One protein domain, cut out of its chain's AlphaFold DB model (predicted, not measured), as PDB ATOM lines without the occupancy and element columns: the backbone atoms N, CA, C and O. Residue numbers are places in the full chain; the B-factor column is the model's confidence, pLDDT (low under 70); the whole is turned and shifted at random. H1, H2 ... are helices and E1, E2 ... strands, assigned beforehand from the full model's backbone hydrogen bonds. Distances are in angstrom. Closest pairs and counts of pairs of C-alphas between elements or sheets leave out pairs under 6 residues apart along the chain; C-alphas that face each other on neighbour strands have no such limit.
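AT A GLANCE: This is residues 794 to 908 and 1034 to 1060 of the 1060 residues of an uncharacterized protein of Rosistilla carotiformis (UniProt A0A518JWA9). A twisted wall of five antiparallel strands has H1 lying over one face, along the strands, and no named helix on its other face. From opposite ends of the strands two helical arms lead away: the short H2 with H3 after E4, and the long H4 after E5; residues 834 to 840, in the link from E1 to E2, stick out freely. The printed part has 142 residues, with four named helices and five named strands in the order H1 E1 E2 E3 E4 H2 H3 E5 H4, and the sheet's order is E1, E2, E3, E4, E5. Its class is mixed, helices and strands, and it is only just loose, close to compact, with a radius of gyration of the C-alphas of 17.6 A and an elongated outline of 60 by 34 by 26 A.

IN THESE COORDINATES: Begin with the sheet: find C-alpha 819 at (11.981, -11.555, 1.242), where E1, residues 819 to 825, starts its 16.7 A. Next come E2, residues 846 to 852, 20.3 A; E3, residues 857 to 863, 20.9 A; E4, residues 874 to 880, 20.8 A; and E5, residues 1034 to 1040, 20.1 A. H1, residues 806 to 816, runs 15.2 A from C-alpha 806 at (1.847, -22.683, -2.200). H2 is residues 883 to 887, and H3, residues 891 to 903, is 17.4 A long. H4, residues 1042 to 1058, runs 24.2 A to C-alpha 1058 at (-25.259, -28.551, -5.487).

HOW THE PARTS SIT: Look first at E1 to E4, a meander, each strand the antiparallel neighbour of the one before. In the hairpin of E1 and E2, N 823 and O 849 are 2.8 A apart, within hydrogen-bond range; in that of E2 and E3, N 850 and O 859 are at 2.8 A; in that of E3 and E4, N 878 and O 858 are at 2.8 A. E5, an edge strand antiparallel to E4 at 169 degrees, has N 1037 and O 877 at 3.0 A. H1 is on the sheet at a height over the sheet of 9.4 A, over E2, and runs along the strands, at 12 degrees to E2 on the local plane; its closest C-alphas to E2 are those of Ile 813 and Phe 850, 7.6 A. H2 and H3 are close but not clearly touching, the closest C-alphas being those of Glu 885 and Trp 891, 6.3 A. H2, H3 and H4 are not on the sheet, and H3 and H4 are apart. In H1, H2, H3 and H4 every O i to N i+4 pair is within hydrogen-bond range.

THE WHOLE: The two C-alphas farthest apart, those of Arg 889 and Lys 1060, are 61.0 A apart. Residues 909 to 1033 are not printed, and C-alphas 908 and 1034 are 21.5 A apart across this cut. The link from E1 to E2, 20 residues, is long. The mean pLDDT of the printed part is 71.6; look for values under 70 at residues 827 to 845, 885 to 896 and 1034 to 1060, among others.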
ATOM      1  N   ASP A 794       6.036 -25.276 -19.026       52.16
ATOM      2  CA  ASP A 794       7.286 -25.073 -18.287       52.16
ATOM      3  C   ASP A 794       7.699 -23.587 -18.249       52.16
ATOM      4  O   ASP A 794       8.863 -23.217 -18.393       52.16
ATOM      5  N   LYS A 795       6.701 -22.703 -18.111       61.22
ATOM      6  CA  LYS A 795       6.888 -21.265 -17.898       61.22
ATOM      7  C   LYS A 795       6.822 -20.994 -16.396       61.22
ATOM      8  O   LYS A 795       5.743 -21.057 -15.812       61.22
ATOM      9  N   SER A 796       7.959 -20.660 -15.795       71.56
ATOM     10  CA  SER A 796       8.036 -20.189 -14.409       71.56
ATOM     11  C   SER A 796       8.544 -18.754 -14.322       71.56
ATOM     12  O   SER A 796       9.496 -18.414 -15.021       71.56
ATOM     13  N   ILE A 797       7.990 -17.954 -13.408       78.25
ATOM     14  CA  ILE A 797       8.627 -16.714 -12.929       78.25
ATOM     15  C   ILE A 797       9.244 -17.034 -11.572       78.25
ATOM     16  O   ILE A 797       8.541 -17.545 -10.705       78.25
ATOM     17  N   ALA A 798      10.536 -16.745 -11.386       82.44
ATOM     18  CA  ALA A 798      11.244 -17.015 -10.128       82.44
ATOM     19  C   ALA A 798      11.050 -18.468  -9.626       82.44
ATOM     20  O   ALA A 798      10.779 -18.704  -8.457       82.44
ATOM     21  N   GLY A 799      11.079 -19.450 -10.538       84.81
ATOM     22  CA  GLY A 799      10.822 -20.867 -10.236       84.81
ATOM     23  C   GLY A 799       9.350 -21.253 -10.010       84.81
ATOM     24  O   GLY A 799       9.005 -22.421 -10.189       84.81
ATOM     25  N   VAL A 800       8.456 -20.299  -9.729       88.19
ATOM     26  CA  VAL A 800       7.025 -20.551  -9.491       88.19
ATOM     27  C   VAL A 800       6.311 -20.957 -10.776       88.19
ATOM     28  O   VAL A 800       6.391 -20.252 -11.782       88.19
ATOM     29  N   LYS A 801       5.550 -22.057 -10.735       91.69
ATOM     30  CA  LYS A 801       4.710 -22.543 -11.846       91.69
ATOM     31  C   LYS A 801       3.233 -22.514 -11.457       91.69
ATOM     32  O   LYS A 801       2.893 -22.662 -10.287       91.69
ATOM     33  N   LEU A 802       2.338 -22.371 -12.431       89.69
ATOM     34  CA  LEU A 802       0.907 -22.557 -12.170       89.69
ATOM     35  C   LEU A 802       0.618 -24.030 -11.836       89.69
ATOM     36  O   LEU A 802       1.235 -24.940 -12.390       89.69
ATOM     37  N   GLY A 803      -0.275 -24.261 -10.873       89.44
ATOM     38  CA  GLY A 803      -0.552 -25.582 -10.299       89.44
ATOM     39  C   GLY A 803       0.484 -26.092  -9.281       89.44
ATOM     40  O   GLY A 803       0.226 -27.118  -8.647       89.44
ATOM     41  N   MET A 804       1.609 -25.389  -9.088       94.38
ATOM     42  CA  MET A 804       2.579 -25.642  -8.010       94.38
ATOM     43  C   MET A 804       1.923 -25.437  -6.638       94.38
ATOM     44  O   MET A 804       0.993 -24.632  -6.515       94.38
ATOM     45  N   SER A 805       2.390 -26.151  -5.607       95.12
ATOM     46  CA  SER A 805       1.894 -25.924  -4.246       95.12
ATOM     47  C   SER A 805       2.311 -24.541  -3.735       95.12
ATOM     48  O   SER A 805       3.323 -23.986  -4.159       95.12
ATOM     49  N   PHE A 806       1.533 -23.973  -2.818       93.50
ATOM     50  CA  PHE A 806       1.847 -22.683  -2.200       93.50
ATOM     51  C   PHE A 806       3.176 -22.679  -1.444       93.50
ATOM     52  O   PHE A 806       3.857 -21.659  -1.437       93.50
ATOM     53  N   ASP A 807       3.554 -23.805  -0.843       94.75
ATOM     54  CA  ASP A 807       4.766 -23.898  -0.031       94.75
ATOM     55  C   ASP A 807       6.015 -24.104  -0.923       94.75
ATOM     56  O   ASP A 807       7.057 -23.505  -0.664       94.75
ATOM     57  N   ASP A 808       5.890 -24.827  -2.048       95.06
ATOM     58  CA  ASP A 808       6.932 -24.879  -3.093       95.06
ATOM     59  C   ASP A 808       7.099 -23.518  -3.791       95.06
ATOM     60  O   ASP A 808       8.218 -23.077  -4.056       95.06
ATOM     61  N   ALA A 809       5.984 -22.836  -4.075       95.44
ATOM     62  CA  ALA A 809       5.971 -21.507  -4.678       95.44
ATOM     63  C   ALA A 809       6.592 -20.456  -3.750       95.44
ATOM     64  O   ALA A 809       7.382 -19.631  -4.201       95.44
ATOM     65  N   GLU A 810       6.275 -20.506  -2.457       95.62
ATOM     66  CA  GLU A 810       6.915 -19.678  -1.438       95.62
ATOM     67  C   GLU A 810       8.422 -19.931  -1.376       95.62
ATOM     68  O   GLU A 810       9.187 -18.971  -1.430       95.62
ATOM     69  N   LYS A 811       8.860 -21.196  -1.348       95.50
ATOM     70  CA  LYS A 811      10.289 -21.536  -1.355       95.50
ATOM     71  C   LYS A 811      10.994 -20.987  -2.597       95.50
ATOM     72  O   LYS A 811      12.041 -20.364  -2.468       95.50
ATOM     73  N   ALA A 812      10.399 -21.146  -3.780       93.81
ATOM     74  CA  ALA A 812      10.946 -20.616  -5.028       93.81
ATOM     75  C   ALA A 812      11.035 -19.073  -5.024       93.81
ATOM     76  O   ALA A 812      12.032 -18.507  -5.475       93.81
ATOM     77  N   ILE A 813      10.043 -18.382  -4.444       94.50
ATOM     78  CA  ILE A 813      10.088 -16.921  -4.270       94.50
ATOM     79  C   ILE A 813      11.161 -16.519  -3.252       94.50
ATOM     80  O   ILE A 813      11.903 -15.587  -3.531       94.50
ATOM     81  N   GLN A 814      11.292 -17.212  -2.118       94.56
ATOM     82  CA  GLN A 814      12.320 -16.935  -1.103       94.56
ATOM     83  C   GLN A 814      13.750 -17.233  -1.593       94.56
ATOM     84  O   GLN A 814      14.692 -16.568  -1.174       94.56
ATOM     85  N   GLU A 815      13.932 -18.200  -2.497       93.06
ATOM     86  CA  GLU A 815      15.219 -18.472  -3.156       93.06
ATOM     87  C   GLU A 815      15.599 -17.383  -4.176       93.06
ATOM     88  O   GLU A 815      16.781 -17.166  -4.442       93.06
ATOM     89  N   HIS A 816      14.610 -16.694  -4.751       89.56
ATOM     90  CA  HIS A 816      14.813 -15.701  -5.806       89.56
ATOM     91  C   HIS A 816      14.795 -14.242  -5.313       89.56
ATOM     92  O   HIS A 816      15.427 -13.365  -5.905       89.56
ATOM     93  N   LEU A 817      14.038 -13.967  -4.255       90.81
ATOM     94  CA  LEU A 817      13.787 -12.649  -3.690       90.81
ATOM     95  C   LEU A 817      14.299 -12.640  -2.245       90.81
ATOM     96  O   LEU A 817      13.931 -13.511  -1.467       90.81
ATOM     97  N   ASP A 818      15.090 -11.635  -1.853       94.56
ATOM     98  CA  ASP A 818      15.445 -11.407  -0.440       94.56
ATOM     99  C   ASP A 818      14.194 -10.909   0.305       94.56
ATOM    100  O   ASP A 818      13.975  -9.703   0.453       94.56
ATOM    101  N   VAL A 819      13.293 -11.835   0.649       95.88
ATOM    102  CA  VAL A 819      11.981 -11.555   1.242       95.88
ATOM    103  C   VAL A 819      12.164 -11.004   2.654       95.88
ATOM    104  O   VAL A 819      12.612 -11.699   3.562       95.88
ATOM    105  N   GLY A 820      11.756  -9.750   2.855       94.81
ATOM    106  CA  GLY A 820      11.715  -9.119   4.174       94.81
ATOM    107  C   GLY A 820      10.375  -9.280   4.888       94.81
ATOM    108  O   GLY A 820      10.336  -9.198   6.114       94.81
ATOM    109  N   ARG A 821       9.275  -9.475   4.144       95.50
ATOM    110  CA  ARG A 821       7.915  -9.633   4.692       95.50
ATOM    111  C   ARG A 821       7.088 -10.597   3.848       95.50
ATOM    112  O   ARG A 821       7.161 -10.563   2.619       95.50
ATOM    113  N   VAL A 822       6.239 -11.382   4.509       95.62
ATOM    114  CA  VAL A 822       5.194 -12.194   3.870       95.62
ATOM    115  C   VAL A 822       3.847 -11.750   4.415       95.62
ATOM    116  O   VAL A 822       3.620 -11.767   5.624       95.62
ATOM    117  N   LEU A 823       2.963 -11.339   3.514       94.62
ATOM    118  CA  LEU A 823       1.620 -10.876   3.821       94.62
ATOM    119  C   LEU A 823       0.599 -11.901   3.318       94.62
ATOM    120  O   LEU A 823       0.729 -12.413   2.208       94.62
ATOM    121  N   VAL A 824      -0.431 -12.197   4.104       93.00
ATOM    122  CA  VAL A 824      -1.476 -13.178   3.768       93.00
ATOM    123  C   VAL A 824      -2.763 -12.443   3.415       93.00
ATOM    124  O   VAL A 824      -3.191 -11.564   4.158       93.00
ATOM    125  N   ALA A 825      -3.392 -12.776   2.290       88.00
ATOM    126  CA  ALA A 825      -4.675 -12.186   1.923       88.00
ATOM    127  C   ALA A 825      -5.807 -12.767   2.789       88.00
ATOM    128  O   ALA A 825      -6.051 -13.973   2.744       88.00
ATOM    129  N   ASP A 826      -6.533 -11.910   3.512       81.38
ATOM    130  CA  ASP A 826      -7.768 -12.267   4.216       81.38
ATOM    131  C   ASP A 826      -8.979 -11.546   3.612       81.38
ATOM    132  O   ASP A 826      -9.157 -10.324   3.697       81.38
ATOM    133  N   ARG A 827      -9.868 -12.346   3.018       68.31
ATOM    134  CA  ARG A 827     -11.126 -11.879   2.433       68.31
ATOM    135  C   ARG A 827     -12.127 -11.399   3.491       68.31
ATOM    136  O   ARG A 827     -12.976 -10.575   3.149       68.31
ATOM    137  N   GLY A 828     -12.023 -11.848   4.744       69.25
ATOM    138  CA  GLY A 828     -12.870 -11.415   5.862       69.25
ATOM    139  C   GLY A 828     -12.757  -9.920   6.179       69.25
ATOM    140  O   GLY A 828     -13.708  -9.320   6.680       69.25
ATOM    141  N   LEU A 829     -11.635  -9.289   5.815       64.50
ATOM    142  CA  LEU A 829     -11.425  -7.847   5.972       64.50
ATOM    143  C   LEU A 829     -11.951  -7.003   4.803       64.50
ATOM    144  O   LEU A 829     -12.089  -5.781   4.945       64.50
ATOM    145  N   SER A 830     -12.282  -7.627   3.670       59.41
ATOM    146  CA  SER A 830     -13.082  -6.974   2.637       59.41
ATOM    147  C   SER A 830     -14.486  -6.748   3.192       59.41
ATOM    148  O   SER A 830     -15.194  -7.716   3.473       59.41
ATOM    149  N   LYS A 831     -14.913  -5.481   3.335       52.53
ATOM    150  CA  LYS A 831     -16.313  -5.147   3.663       52.53
ATOM    151  C   LYS A 831     -17.228  -5.988   2.770       52.53
ATOM    152  O   LYS A 831     -17.048  -5.956   1.552       52.53
ATOM    153  N   GLN A 832     -18.143  -6.751   3.377       46.88
ATOM    154  CA  GLN A 832     -18.906  -7.772   2.657       46.88
ATOM    155  C   GLN A 832     -19.542  -7.176   1.387       46.88
ATOM    156  O   GLN A 832     -20.270  -6.186   1.496       46.88
ATOM    157  N   PRO A 833     -19.257  -7.734   0.194       52.59
ATOM    158  CA  PRO A 833     -19.856  -7.259  -1.044       52.59
ATOM    159  C   PRO A 833     -21.376  -7.416  -0.982       52.59
ATOM    160  O   PRO A 833     -21.887  -8.421  -0.479       52.59
ATOM    161  N   THR A 834     -22.103  -6.435  -1.512       55.62
ATOM    162  CA  THR A 834     -23.564  -6.521  -1.588       55.62
ATOM    163  C   THR A 834     -23.973  -7.630  -2.569       55.62
ATOM    164  O   THR A 834     -23.200  -7.975  -3.469       55.62
ATOM    165  N   PRO A 835     -25.201  -8.177  -2.492       50.50
ATOM    166  CA  PRO A 835     -25.680  -9.165  -3.464       50.50
ATOM    167  C   PRO A 835     -25.606  -8.716  -4.937       50.50
ATOM    168  O   PRO A 835     -25.560  -9.562  -5.830       50.50
ATOM    169  N   ALA A 836     -25.549  -7.405  -5.210       53.59
ATOM    170  CA  ALA A 836     -25.337  -6.859  -6.552       53.59
ATOM    171  C   ALA A 836     -23.881  -7.010  -7.041       53.59
ATOM    172  O   ALA A 836     -23.649  -7.277  -8.224       53.59
ATOM    173  N   ASP A 837     -22.901  -6.911  -6.138       52.31
ATOM    174  CA  ASP A 837     -21.471  -7.046  -6.444       52.31
ATOM    175  C   ASP A 837     -21.086  -8.493  -6.796       52.31
ATOM    176  O   ASP A 837     -20.164  -8.726  -7.577       52.31
ATOM    177  N   PHE A 838     -21.840  -9.487  -6.306       48.38
ATOM    178  CA  PHE A 838     -21.625 -10.907  -6.620       48.38
ATOM    179  C   PHE A 838     -21.809 -11.267  -8.106       48.38
ATOM    180  O   PHE A 838     -21.351 -12.329  -8.522       48.38
ATOM    181  N   LYS A 839     -22.409 -10.401  -8.940       47.91
ATOM    182  CA  LYS A 839     -22.406 -10.575 -10.410       47.91
ATOM    183  C   LYS A 839     -21.097 -10.123 -11.085       47.91
ATOM    184  O   LYS A 839     -20.947 -10.317 -12.288       47.91
ATOM    185  N   LYS A 840     -20.147  -9.554 -10.332       52.06
ATOM    186  CA  LYS A 840     -18.809  -9.117 -10.779       52.06
ATOM    187  C   LYS A 840     -17.708  -9.817  -9.961       52.06
ATOM    188  O   LYS A 840     -16.873  -9.165  -9.342       52.06
ATOM    189  N   ILE A 841     -17.751 -11.151  -9.912       47.31
ATOM    190  CA  ILE A 841     -16.870 -11.983  -9.071       47.31
ATOM    191  C   ILE A 841     -15.386 -11.642  -9.301       47.31
ATOM    192  O   ILE A 841     -14.879 -11.782 -10.411       47.31
ATOM    193  N   GLN A 842     -14.676 -11.263  -8.230       53.03
ATOM    194  CA  GLN A 842     -13.214 -11.374  -8.170       53.03
ATOM    195  C   GLN A 842     -12.833 -12.790  -7.692       53.03
ATOM    196  O   GLN A 842     -13.421 -13.251  -6.708       53.03
ATOM    197  N   PRO A 843     -11.890 -13.489  -8.352       52.12
ATOM    198  CA  PRO A 843     -11.852 -14.955  -8.337       52.12
ATOM    199  C   PRO A 843     -10.761 -15.582  -7.446       52.12
ATOM    200  O   PRO A 843     -10.318 -16.690  -7.711       52.12
ATOM    201  N   TYR A 844     -10.288 -14.887  -6.409       65.31
ATOM    202  CA  TYR A 844      -9.235 -15.410  -5.529       65.31
ATOM    203  C   TYR A 844      -9.711 -15.375  -4.076       65.31
ATOM    204  O   TYR A 844     -10.176 -14.337  -3.593       65.31
ATOM    205  N   THR A 845      -9.664 -16.522  -3.396       65.69
ATOM    206  CA  THR A 845     -10.163 -16.679  -2.018       65.69
ATOM    207  C   THR A 845      -9.062 -16.549  -0.969       65.69
ATOM    208  O   THR A 845      -9.372 -16.129   0.145       65.69
ATOM    209  N   SER A 846      -7.805 -16.808  -1.336       80.31
ATOM    210  CA  SER A 846      -6.618 -16.557  -0.510       80.31
ATOM    211  C   SER A 846      -5.376 -16.292  -1.381       80.31
ATOM    212  O   SER A 846      -5.422 -16.334  -2.615       80.31
ATOM    213  N   GLY A 847      -4.270 -15.904  -0.743       91.06
ATOM    214  CA  GLY A 847      -3.019 -15.566  -1.420       91.06
ATOM    215  C   GLY A 847      -1.904 -15.169  -0.455       91.06
ATOM    216  O   GLY A 847      -2.169 -14.839   0.703       91.06
ATOM    217  N   ARG A 848      -0.658 -15.190  -0.937       94.75
ATOM    218  CA  ARG A 848       0.533 -14.687  -0.228       94.75
ATOM    219  C   ARG A 848       1.194 -13.591  -1.073       94.75
ATOM    220  O   ARG A 848       1.362 -13.772  -2.277       94.75
ATOM    221  N   LEU A 849       1.553 -12.472  -0.450       94.62
ATOM    222  CA  LEU A 849       2.298 -11.352  -1.028       94.62
ATOM    223  C   LEU A 849       3.656 -11.254  -0.333       94.62
ATOM    224  O   LEU A 849       3.756 -10.909   0.842       94.62
ATOM    225  N   PHE A 850       4.701 -11.562  -1.085       95.81
ATOM    226  CA  PHE A 850       6.094 -11.495  -0.678       95.81
ATOM    227  C   PHE A 850       6.632 -10.114  -1.017       95.81
ATOM    228  O   PHE A 850       6.518  -9.674  -2.163       95.81
ATOM    229  N   VAL A 851       7.224  -9.434  -0.040       94.75
ATOM    230  CA  VAL A 851       7.853  -8.122  -0.223       94.75
ATOM    231  C   VAL A 851       9.339  -8.256   0.073       94.75
ATOM    232  O   VAL A 851       9.727  -8.815   1.103       94.75
ATOM    233  N   SER A 852      10.178  -7.736  -0.819       95.44
ATOM    234  CA  SER A 852      11.622  -7.688  -0.618       95.44
ATOM    235  C   SER A 852      11.999  -6.849   0.604       95.44
ATOM    236  O   SER A 852      11.290  -5.932   1.022       95.44
ATOM    237  N   LYS A 853      13.166  -7.140   1.166       93.94
ATOM    238  CA  LYS A 853      13.740  -6.463   2.330       93.94
ATOM    239  C   LYS A 853      13.967  -4.964   2.124       93.94
ATOM    240  O   LYS A 853      13.871  -4.201   3.081       93.94
ATOM    241  N   ASP A 854      14.215  -4.535   0.886       89.44
ATOM    242  CA  ASP A 854      14.320  -3.121   0.497       89.44
ATOM    243  C   ASP A 854      12.960  -2.458   0.180       89.44
ATOM    244  O   ASP A 854      12.908  -1.262  -0.107       89.44
ATOM    245  N   GLY A 855      11.861  -3.222   0.203       91.00
ATOM    246  CA  GLY A 855      10.507  -2.767  -0.120       91.00
ATOM    247  C   GLY A 855      10.256  -2.437  -1.596       91.00
ATOM    248  O   GLY A 855       9.158  -1.984  -1.926       91.00
ATOM    249  N   ARG A 856      11.237  -2.625  -2.493       87.88
ATOM    250  CA  ARG A 856      11.141  -2.208  -3.905       87.88
ATOM    251  C   ARG A 856      10.576  -3.278  -4.830       87.88
ATOM    252  O   ARG A 856      10.051  -2.928  -5.884       87.88
ATOM    253  N   GLN A 857      10.677  -4.556  -4.484       91.31
ATOM    254  CA  GLN A 857      10.158  -5.668  -5.279       91.31
ATOM    255  C   GLN A 857       9.111  -6.434  -4.480       91.31
ATOM    256  O   GLN A 857       9.259  -6.647  -3.279       91.31
ATOM    257  N   TYR A 858       8.029  -6.839  -5.135       92.62
ATOM    258  CA  TYR A 858       6.993  -7.619  -4.475       92.62
ATOM    259  C   TYR A 858       6.251  -8.541  -5.447       92.62
ATOM    260  O   TYR A 858       5.988  -8.188  -6.601       92.62
ATOM    261  N   MET A 859       5.945  -9.747  -4.976       94.19
ATOM    262  CA  MET A 859       5.324 -10.833  -5.735       94.19
ATOM    263  C   MET A 859       4.096 -11.346  -4.997       94.19
ATOM    264  O   MET A 859       4.195 -11.664  -3.817       94.19
ATOM    265  N   ALA A 860       2.966 -11.490  -5.682       93.94
ATOM    266  CA  ALA A 860       1.784 -12.133  -5.121       93.94
ATOM    267  C   ALA A 860       1.464 -13.441  -5.847       93.94
ATOM    268  O   ALA A 860       1.496 -13.492  -7.079       93.94
ATOM    269  N   ILE A 861       1.093 -14.462  -5.075       94.69
ATOM    270  CA  ILE A 861       0.497 -15.717  -5.548       94.69
ATOM    271  C   ILE A 861      -0.910 -15.863  -4.971       94.69
ATOM    272  O   ILE A 861      -1.165 -15.459  -3.834       94.69
ATOM    273  N   PHE A 862      -1.813 -16.455  -5.748       92.00
ATOM    274  CA  PHE A 862      -3.216 -16.654  -5.379       92.00
ATOM    275  C   PHE A 862      -3.633 -18.108  -5.571       92.00
ATOM    276  O   PHE A 862      -3.180 -18.765  -6.513       92.00
ATOM    277  N   ASP A 863      -4.524 -18.573  -4.699       90.44
ATOM    278  CA  ASP A 863      -5.245 -19.836  -4.816       90.44
ATOM    279  C   ASP A 863      -6.762 -19.596  -4.784       90.44
ATOM    280  O   ASP A 863      -7.260 -18.520  -4.435       90.44
ATOM    281  N   GLU A 864      -7.509 -20.619  -5.196       84.12
ATOM    282  CA  GLU A 864      -8.972 -20.588  -5.228       84.12
ATOM    283  C   GLU A 864      -9.556 -21.805  -4.484       84.12
ATOM    284  O   GLU A 864     -10.094 -22.728  -5.106       84.12
ATOM    285  N   PRO A 865      -9.429 -21.893  -3.144       77.50
ATOM    286  CA  PRO A 865     -10.156 -22.889  -2.366       77.50
ATOM    287  C   PRO A 865     -11.683 -22.748  -2.562       77.50
ATOM    288  O   PRO A 865     -12.195 -21.623  -2.551       77.50
ATOM    289  N   PRO A 866     -12.423 -23.870  -2.701       73.81
ATOM    290  CA  PRO A 866     -11.940 -25.251  -2.580       73.81
ATOM    291  C   PRO A 866     -11.316 -25.835  -3.863       73.81
ATOM    292  O   PRO A 866     -10.560 -26.796  -3.758       73.81
ATOM    293  N   ALA A 867     -11.602 -25.278  -5.046       74.25
ATOM    294  CA  ALA A 867     -11.276 -25.877  -6.348       74.25
ATOM    295  C   ALA A 867      -9.769 -26.098  -6.583       74.25
ATOM    296  O   ALA A 867      -9.368 -27.105  -7.168       74.25
ATOM    297  N   ALA A 868      -8.933 -25.185  -6.086       83.06
ATOM    298  CA  ALA A 868      -7.477 -25.233  -6.202       83.06
ATOM    299  C   ALA A 868      -6.777 -24.835  -4.888       83.06
ATOM    300  O   ALA A 868      -5.779 -24.120  -4.903       83.06
ATOM    301  N   SER A 869      -7.308 -25.282  -3.744       85.19
ATOM    302  CA  SER A 869      -6.748 -24.991  -2.411       85.19
ATOM    303  C   SER A 869      -5.241 -25.285  -2.333       85.19
ATOM    304  O   SER A 869      -4.802 -26.383  -2.696       85.19
ATOM    305  N   ARG A 870      -4.455 -24.309  -1.855       88.31
ATOM    306  CA  ARG A 870      -2.983 -24.345  -1.753       88.31
ATOM    307  C   ARG A 870      -2.238 -24.590  -3.072       88.31
ATOM    308  O   ARG A 870      -1.099 -25.059  -3.038       88.31
ATOM    309  N   LYS A 871      -2.835 -24.275  -4.226       93.25
ATOM    310  CA  LYS A 871      -2.162 -24.315  -5.533       93.25
ATOM    311  C   LYS A 871      -2.193 -22.954  -6.208       93.25
ATOM    312  O   LYS A 871      -3.225 -22.291  -6.225       93.25
ATOM    313  N   VAL A 872      -1.076 -22.558  -6.813       92.56
ATOM    314  CA  VAL A 872      -0.968 -21.268  -7.505       92.56
ATOM    315  C   VAL A 872      -1.817 -21.279  -8.779       92.56
ATOM    316  O   VAL A 872      -1.458 -21.939  -9.755       92.56
ATOM    317  N   VAL A 873      -2.931 -20.541  -8.784       89.50
ATOM    318  CA  VAL A 873      -3.793 -20.347  -9.972       89.50
ATOM    319  C   VAL A 873      -3.484 -19.053 -10.725       89.50
ATOM    320  O   VAL A 873      -3.738 -18.956 -11.924       89.50
ATOM    321  N   ALA A 874      -2.896 -18.071 -10.039       87.94
ATOM    322  CA  ALA A 874      -2.435 -16.820 -10.625       87.94
ATOM    323  C   ALA A 874      -1.238 -16.265  -9.846       87.94
ATOM    324  O   ALA A 874      -1.110 -16.488  -8.638       87.94
ATOM    325  N   MET A 875      -0.393 -15.498 -10.535       90.62
ATOM    326  CA  MET A 875       0.680 -14.728  -9.908       90.62
ATOM    327  C   MET A 875       0.892 -13.380 -10.603       90.62
ATOM    328  O   MET A 875       0.647 -13.234 -11.807       90.62
ATOM    329  N   TRP A 876       1.406 -12.406  -9.857       89.62
ATOM    330  CA  TRP A 876       1.949 -11.173 -10.424       89.62
ATOM    331  C   TRP A 876       3.183 -10.700  -9.661       89.62
ATOM    332  O   TRP A 876       3.398 -11.046  -8.501       89.62
ATOM    333  N   MET A 877       3.986  -9.878 -10.331       86.62
ATOM    334  CA  MET A 877       5.186  -9.255  -9.781       86.62
ATOM    335  C   MET A 877       5.187  -7.760 -10.088       86.62
ATOM    336  O   MET A 877       4.748  -7.341 -11.165       86.62
ATOM    337  N   ARG A 878       5.710  -6.962  -9.156       87.12
ATOM    338  CA  ARG A 878       6.005  -5.542  -9.351       87.12
ATOM    339  C   ARG A 878       7.400  -5.183  -8.858       87.12
ATOM    340  O   ARG A 878       7.855  -5.689  -7.834       87.12
ATOM    341  N   ARG A 879       8.035  -4.247  -9.565       85.06
ATOM    342  CA  ARG A 879       9.270  -3.572  -9.146       85.06
ATOM    343  C   ARG A 879       9.061  -2.060  -9.197       85.06
ATOM    344  O   ARG A 879       8.664  -1.514 -10.228       85.06
ATOM    345  N   HIS A 880       9.334  -1.404  -8.078       82.88
ATOM    346  CA  HIS A 880       9.447   0.040  -7.962       82.88
ATOM    347  C   HIS A 880      10.835   0.471  -8.450       82.88
ATOM    348  O   HIS A 880      11.847  -0.108  -8.050       82.88
ATOM    349  N   VAL A 881      10.882   1.495  -9.300       80.44
ATOM    350  CA  VAL A 881      12.123   2.073  -9.829       80.44
ATOM    351  C   VAL A 881      12.361   3.408  -9.123       80.44
ATOM    352  O   VAL A 881      11.442   4.215  -8.983       80.44
ATOM    353  N   SER A 882      13.569   3.628  -8.610       77.06
ATOM    354  CA  SER A 882      13.924   4.892  -7.949       77.06
ATOM    355  C   SER A 882      14.174   6.019  -8.958       77.06
ATOM    356  O   SER A 882      14.543   5.770 -10.107       77.06
ATOM    357  N   ASP A 883      14.034   7.275  -8.527       72.12
ATOM    358  CA  ASP A 883      14.275   8.440  -9.395       72.12
ATOM    359  C   ASP A 883      15.711   8.495  -9.923       72.12
ATOM    360  O   ASP A 883      15.951   8.920 -11.049       72.12
ATOM    361  N   GLN A 884      16.667   7.984  -9.144       72.06
ATOM    362  CA  GLN A 884      18.064   7.861  -9.552       72.06
ATOM    363  C   GLN A 884      18.259   6.812 -10.661       72.06
ATOM    364  O   GLN A 884      19.027   7.051 -11.594       72.06
ATOM    365  N   GLU A 885      17.546   5.679 -10.608       67.81
ATOM    366  CA  GLU A 885      17.524   4.700 -11.707       67.81
ATOM    367  C   GLU A 885      16.900   5.336 -12.968       67.81
ATOM    368  O   GLU A 885      17.484   5.238 -14.052       67.81
ATOM    369  N   MET A 886      15.780   6.058 -12.822       66.75
ATOM    370  CA  MET A 886      15.092   6.774 -13.911       66.75
ATOM    371  C   MET A 886      15.903   7.903 -14.560       66.75
ATOM    372  O   MET A 886      15.812   8.102 -15.771       66.75
ATOM    373  N   ALA A 887      16.670   8.667 -13.782       65.25
ATOM    374  CA  ALA A 887      17.412   9.826 -14.285       65.25
ATOM    375  C   ALA A 887      18.554   9.438 -15.247       65.25
ATOM    376  O   ALA A 887      19.050  10.274 -16.006       65.25
ATOM    377  N   SER A 888      18.977   8.168 -15.251       66.62
ATOM    378  CA  SER A 888      20.024   7.689 -16.153       66.62
ATOM    379  C   SER A 888      19.510   7.588 -17.601       66.62
ATOM    380  O   SER A 888      18.565   6.867 -17.895       66.62
ATOM    381  N   ARG A 889      20.154   8.260 -18.571       47.59
ATOM    382  CA  ARG A 889      19.728   8.246 -19.997       47.59
ATOM    383  C   ARG A 889      19.652   6.848 -20.645       47.59
ATOM    384  O   ARG A 889      19.083   6.717 -21.723       47.59
ATOM    385  N   LEU A 890      20.208   5.821 -20.001       56.88
ATOM    386  CA  LEU A 890      20.221   4.425 -20.451       56.88
ATOM    387  C   LEU A 890      19.189   3.536 -19.723       56.88
ATOM    388  O   LEU A 890      19.136   2.332 -19.988       56.88
ATOM    389  N   TRP A 891      18.365   4.099 -18.825       65.31
ATOM    390  CA  TRP A 891      17.570   3.336 -17.856       65.31
ATOM    391  C   TRP A 891      16.656   2.279 -18.475       65.31
ATOM    392  O   TRP A 891      16.572   1.184 -17.937       65.31
ATOM    393  N   ARG A 892      16.010   2.541 -19.621       63.22
ATOM    394  CA  ARG A 892      15.138   1.541 -20.272       63.22
ATOM    395  C   ARG A 892      15.912   0.309 -20.730       63.22
ATOM    396  O   ARG A 892      15.463  -0.804 -20.483       63.22
ATOM    397  N   GLY A 893      17.072   0.503 -21.359       69.75
ATOM    398  CA  GLY A 893      17.931  -0.600 -21.795       69.75
ATOM    399  C   GLY A 893      18.491  -1.372 -20.602       69.75
ATOM    400  O   GLY A 893      18.396  -2.594 -20.563       69.75
ATOM    401  N   ALA A 894      18.991  -0.656 -19.590       67.75
ATOM    402  CA  ALA A 894      19.521  -1.254 -18.366       67.75
ATOM    403  C   ALA A 894      18.448  -1.992 -17.541       67.75
ATOM    404  O   ALA A 894      18.725  -3.062 -17.008       67.75
ATOM    405  N   LEU A 895      17.219  -1.468 -17.467       69.06
ATOM    406  CA  LEU A 895      16.096  -2.080 -16.754       69.06
ATOM    407  C   LEU A 895      15.561  -3.306 -17.495       69.06
ATOM    408  O   LEU A 895      15.412  -4.351 -16.876       69.06
ATOM    409  N   ILE A 896      15.319  -3.216 -18.810       68.25
ATOM    410  CA  ILE A 896      14.890  -4.376 -19.608       68.25
ATOM    411  C   ILE A 896      15.961  -5.468 -19.552       68.25
ATOM    412  O   ILE A 896      15.617  -6.633 -19.352       68.25
ATOM    413  N   LYS A 897      17.248  -5.102 -19.640       71.19
ATOM    414  CA  LYS A 897      18.353  -6.046 -19.460       71.19
ATOM    415  C   LYS A 897      18.371  -6.629 -18.044       71.19
ATOM    416  O   LYS A 897      18.400  -7.840 -17.928       71.19
ATOM    417  N   SER A 898      18.261  -5.824 -16.984       68.75
ATOM    418  CA  SER A 898      18.207  -6.311 -15.592       68.75
ATOM    419  C   SER A 898      17.039  -7.271 -15.354       68.75
ATOM    420  O   SER A 898      17.235  -8.298 -14.715       68.75
ATOM    421  N   LEU A 899      15.848  -6.976 -15.885       71.44
ATOM    422  CA  LEU A 899      14.688  -7.868 -15.798       71.44
ATOM    423  C   LEU A 899      14.893  -9.143 -16.637       71.44
ATOM    424  O   LEU A 899      14.493 -10.217 -16.208       71.44
ATOM    425  N   THR A 900      15.553  -9.046 -17.792       68.75
ATOM    426  CA  THR A 900      15.883 -10.197 -18.655       68.75
ATOM    427  C   THR A 900      16.959 -11.093 -18.039       68.75
ATOM    428  O   THR A 900      16.842 -12.313 -18.089       68.75
ATOM    429  N   ASP A 901      17.987 -10.503 -17.430       71.44
ATOM    430  CA  ASP A 901      19.057 -11.210 -16.724       71.44
ATOM    431  C   ASP A 901      18.506 -11.891 -15.451       71.44
ATOM    432  O   ASP A 901      18.928 -12.993 -15.115       71.44
ATOM    433  N   GLN A 902      17.553 -11.251 -14.754       68.75
ATOM    434  CA  GLN A 902      16.968 -11.754 -13.503       68.75
ATOM    435  C   GLN A 902      15.845 -12.789 -13.727       68.75
ATOM    436  O   GLN A 902      15.778 -13.776 -12.997       68.75
ATOM    437  N   TYR A 903      14.970 -12.597 -14.721       71.50
ATOM    438  CA  TYR A 903      13.759 -13.415 -14.923       71.50
ATOM    439  C   TYR A 903      13.724 -14.189 -16.253       71.50
ATOM    440  O   TYR A 903      12.762 -14.911 -16.519       71.50
ATOM    441  N   GLY A 904      14.763 -14.064 -17.080       71.31
ATOM    442  CA  GLY A 904      14.803 -14.596 -18.441       71.31
ATOM    443  C   GLY A 904      14.151 -13.666 -19.470       71.31
ATOM    444  O   GLY A 904      13.416 -12.734 -19.145       71.31
ATOM    445  N   SER A 905      14.420 -13.919 -20.752       59.16
ATOM    446  CA  SER A 905      13.806 -13.165 -21.846       59.16
ATOM    447  C   SER A 905      12.308 -13.451 -21.962       59.16
ATOM    448  O   SER A 905      11.861 -14.597 -21.856       59.16
ATOM    449  N   ALA A 906      11.522 -12.404 -22.230       52.56
ATOM    450  CA  ALA A 906      10.095 -12.536 -22.500       52.56
ATOM    451  C   ALA A 906       9.861 -13.449 -23.714       52.56
ATOM    452  O   ALA A 906      10.047 -13.043 -24.859       52.56
ATOM    453  N   ARG A 907       9.421 -14.686 -23.469       46.22
ATOM    454  CA  ARG A 907       8.929 -15.577 -24.525       46.22
ATOM    455  C   ARG A 907       7.454 -15.294 -24.777       46.22
ATOM    456  O   ARG A 907       6.588 -15.848 -24.087       46.22
ATOM    457  N   GLU A 908       7.184 -14.475 -25.793       43.84
ATOM    458  CA  GLU A 908       5.878 -14.453 -26.457       43.84
ATOM    459  C   GLU A 908       5.448 -15.891 -26.750       43.84
ATOM    460  O   GLU A 908       6.238 -16.677 -27.274       43.84
ATOM    461  N   MET A1034       5.810   2.520 -12.033       43.28
ATOM    462  CA  MET A1034       5.882   1.107 -11.651       43.28
ATOM    463  C   MET A1034       5.939   0.202 -12.886       43.28
ATOM    464  O   MET A1034       5.281   0.471 -13.894       43.28
ATOM    465  N   VAL A1035       6.656  -0.920 -12.781       46.47
ATOM    466  CA  VAL A1035       6.609  -2.024 -13.757       46.47
ATOM    467  C   VAL A1035       5.841  -3.196 -13.140       46.47
ATOM    468  O   VAL A1035       6.056  -3.523 -11.972       46.47
ATOM    469  N   THR A1036       4.931  -3.810 -13.903       44.88
ATOM    470  CA  THR A1036       4.096  -4.950 -13.467       44.88
ATOM    471  C   THR A1036       4.118  -6.067 -14.512       44.88
ATOM    472  O   THR A1036       4.052  -5.790 -15.707       44.88
ATOM    473  N   THR A1037       4.149  -7.328 -14.078       49.84
ATOM    474  CA  THR A1037       4.044  -8.513 -14.951       49.84
ATOM    475  C   THR A1037       3.050  -9.521 -14.366       49.84
ATOM    476  O   THR A1037       2.967  -9.666 -13.147       49.84
ATOM    477  N   TRP A1038       2.287 -10.201 -15.231       44.91
ATOM    478  CA  TRP A1038       1.179 -11.097 -14.870       44.91
ATOM    479  C   TRP A1038       1.325 -12.476 -15.526       44.91
ATOM    480  O   TRP A1038       1.698 -12.553 -16.697       44.91
ATOM    481  N   ILE A1039       0.949 -13.543 -14.812       46.53
ATOM    482  CA  ILE A1039       0.753 -14.890 -15.373       46.53
ATOM    483  C   ILE A1039      -0.560 -15.496 -14.845       46.53
ATOM    484  O   ILE A1039      -0.820 -15.498 -13.640       46.53
ATOM    485  N   VAL A1040      -1.367 -16.031 -15.767       48.28
ATOM    486  CA  VAL A1040      -2.654 -16.718 -15.541       48.28
ATOM    487  C   VAL A1040      -2.767 -17.875 -16.548       48.28
ATOM    488  O   VAL A1040      -2.274 -17.742 -17.667       48.28
ATOM    489  N   ASP A1041      -3.422 -18.984 -16.181       44.22
ATOM    490  CA  ASP A1041      -3.810 -20.094 -17.078       44.22
ATOM    491  C   ASP A1041      -5.331 -20.032 -17.322       44.22
ATOM    492  O   ASP A1041      -6.103 -20.475 -16.468       44.22
ATOM    493  N   PRO A1042      -5.799 -19.450 -18.448       42.28
ATOM    494  CA  PRO A1042      -7.230 -19.281 -18.689       42.28
ATOM    495  C   PRO A1042      -8.005 -20.605 -18.843       42.28
ATOM    496  O   PRO A1042      -9.100 -20.687 -18.286       42.28
ATOM    497  N   PRO A1043      -7.508 -21.649 -19.545       42.56
ATOM    498  CA  PRO A1043      -8.167 -22.958 -19.580       42.56
ATOM    499  C   PRO A1043      -8.376 -23.602 -18.203       42.56
ATOM    500  O   PRO A1043      -9.492 -24.047 -17.913       42.56
ATOM    501  N   ALA A1044      -7.348 -23.634 -17.348       47.00
ATOM    502  CA  ALA A1044      -7.471 -24.189 -15.999       47.00
ATOM    503  C   ALA A1044      -8.443 -23.354 -15.152       47.00
ATOM    504  O   ALA A1044      -9.377 -23.898 -14.565       47.00
ATOM    505  N   TYR A1045      -8.294 -22.029 -15.183       44.88
ATOM    506  CA  TYR A1045      -9.173 -21.072 -14.508       44.88
ATOM    507  C   TYR A1045     -10.655 -21.230 -14.908       44.88
ATOM    508  O   TYR A1045     -11.527 -21.353 -14.049       44.88
ATOM    509  N   ILE A1046     -10.963 -21.314 -16.209       45.53
ATOM    510  CA  ILE A1046     -12.342 -21.501 -16.706       45.53
ATOM    511  C   ILE A1046     -12.911 -22.861 -16.278       45.53
ATOM    512  O   ILE A1046     -14.112 -22.963 -16.010       45.53
ATOM    513  N   LYS A1047     -12.076 -23.906 -16.209       51.19
ATOM    514  CA  LYS A1047     -12.484 -25.226 -15.715       51.19
ATOM    515  C   LYS A1047     -12.819 -25.174 -14.220       51.19
ATOM    516  O   LYS A1047     -13.938 -25.534 -13.854       51.19
ATOM    517  N   TYR A1048     -11.914 -24.660 -13.387       51.56
ATOM    518  CA  TYR A1048     -12.118 -24.561 -11.937       51.56
ATOM    519  C   TYR A1048     -13.308 -23.668 -11.567       51.56
ATOM    520  O   TYR A1048     -14.103 -24.044 -10.707       51.56
ATOM    521  N   TYR A1049     -13.522 -22.564 -12.289       46.22
ATOM    522  CA  TYR A1049     -14.705 -21.712 -12.123       46.22
ATOM    523  C   TYR A1049     -16.025 -22.445 -12.430       46.22
ATOM    524  O   TYR A1049     -17.043 -22.223 -11.772       46.22
ATOM    525  N   ARG A1050     -16.046 -23.345 -13.424       50.47
ATOM    526  CA  ARG A1050     -17.238 -24.165 -13.725       50.47
ATOM    527  C   ARG A1050     -17.482 -25.225 -12.651       50.47
ATOM    528  O   ARG A1050     -18.634 -25.459 -12.290       50.47
ATOM    529  N   GLU A1051     -16.420 -25.831 -12.128       49.59
ATOM    530  CA  GLU A1051     -16.486 -26.826 -11.051       49.59
ATOM    531  C   GLU A1051     -16.931 -26.189  -9.717       49.59
ATOM    532  O   GLU A1051     -17.791 -26.744  -9.029       49.59
ATOM    533  N   SER A1052     -16.458 -24.980  -9.388       42.94
ATOM    534  CA  SER A1052     -16.887 -24.243  -8.189       42.94
ATOM    535  C   SER A1052     -18.340 -23.755  -8.282       42.94
ATOM    536  O   SER A1052     -19.096 -23.904  -7.320       42.94
ATOM    537  N   GLN A1053     -18.785 -23.272  -9.449       45.44
ATOM    538  CA  GLN A1053     -20.200 -22.945  -9.698       45.44
ATOM    539  C   GLN A1053     -21.111 -24.181  -9.604       45.44
ATOM    540  O   GLN A1053     -22.225 -24.081  -9.089       45.44
ATOM    541  N   ALA A1054     -20.650 -25.353 -10.058       48.53
ATOM    542  CA  ALA A1054     -21.394 -26.605  -9.915       48.53
ATOM    543  C   ALA A1054     -21.533 -27.027  -8.440       48.53
ATOM    544  O   ALA A1054     -22.634 -27.374  -8.015       48.53
ATOM    545  N   LEU A1055     -20.461 -26.915  -7.643       42.06
ATOM    546  CA  LEU A1055     -20.490 -27.179  -6.197       42.06
ATOM    547  C   LEU A1055     -21.435 -26.229  -5.445       42.06
ATOM    548  O   LEU A1055     -22.278 -26.695  -4.683       42.06
ATOM    549  N   VAL A1056     -21.374 -24.920  -5.714       41.59
ATOM    550  CA  VAL A1056     -22.275 -23.916  -5.103       41.59
ATOM    551  C   VAL A1056     -23.741 -24.116  -5.515       41.59
ATOM    552  O   VAL A1056     -24.651 -23.747  -4.771       41.59
ATOM    553  N   LYS A1057     -23.988 -24.698  -6.695       46.62
ATOM    554  CA  LYS A1057     -25.332 -25.067  -7.163       46.62
ATOM    555  C   LYS A1057     -25.826 -26.400  -6.581       46.62
ATOM    556  O   LYS A1057     -27.029 -26.603  -6.546       46.62
ATOM    557  N   ALA A1058     -24.927 -27.282  -6.141       43.00
ATOM    558  CA  ALA A1058     -25.259 -28.551  -5.487       43.00
ATOM    559  C   ALA A1058     -25.375 -28.434  -3.953       43.00
ATOM    560  O   ALA A1058     -25.952 -29.310  -3.315       43.00
ATOM    561  N   SER A1059     -24.833 -27.365  -3.356       31.44
ATOM    562  CA  SER A1059     -24.966 -27.038  -1.928       31.44
ATOM    563  C   SER A1059     -26.148 -26.104  -1.613       31.44
ATOM    564  O   SER A1059     -26.188 -25.522  -0.528       31.44
ATOM    565  N   LYS A1060     -27.044 -25.888  -2.580       38.25
ATOM    566  CA  LYS A1060     -28.285 -25.108  -2.488       38.25
ATOM    567  C   LYS A1060     -29.455 -25.986  -2.906       38.25
ATOM    568  O   LYS A1060     -30.535 -25.775  -2.321       38.25
TER     569      LYS A1060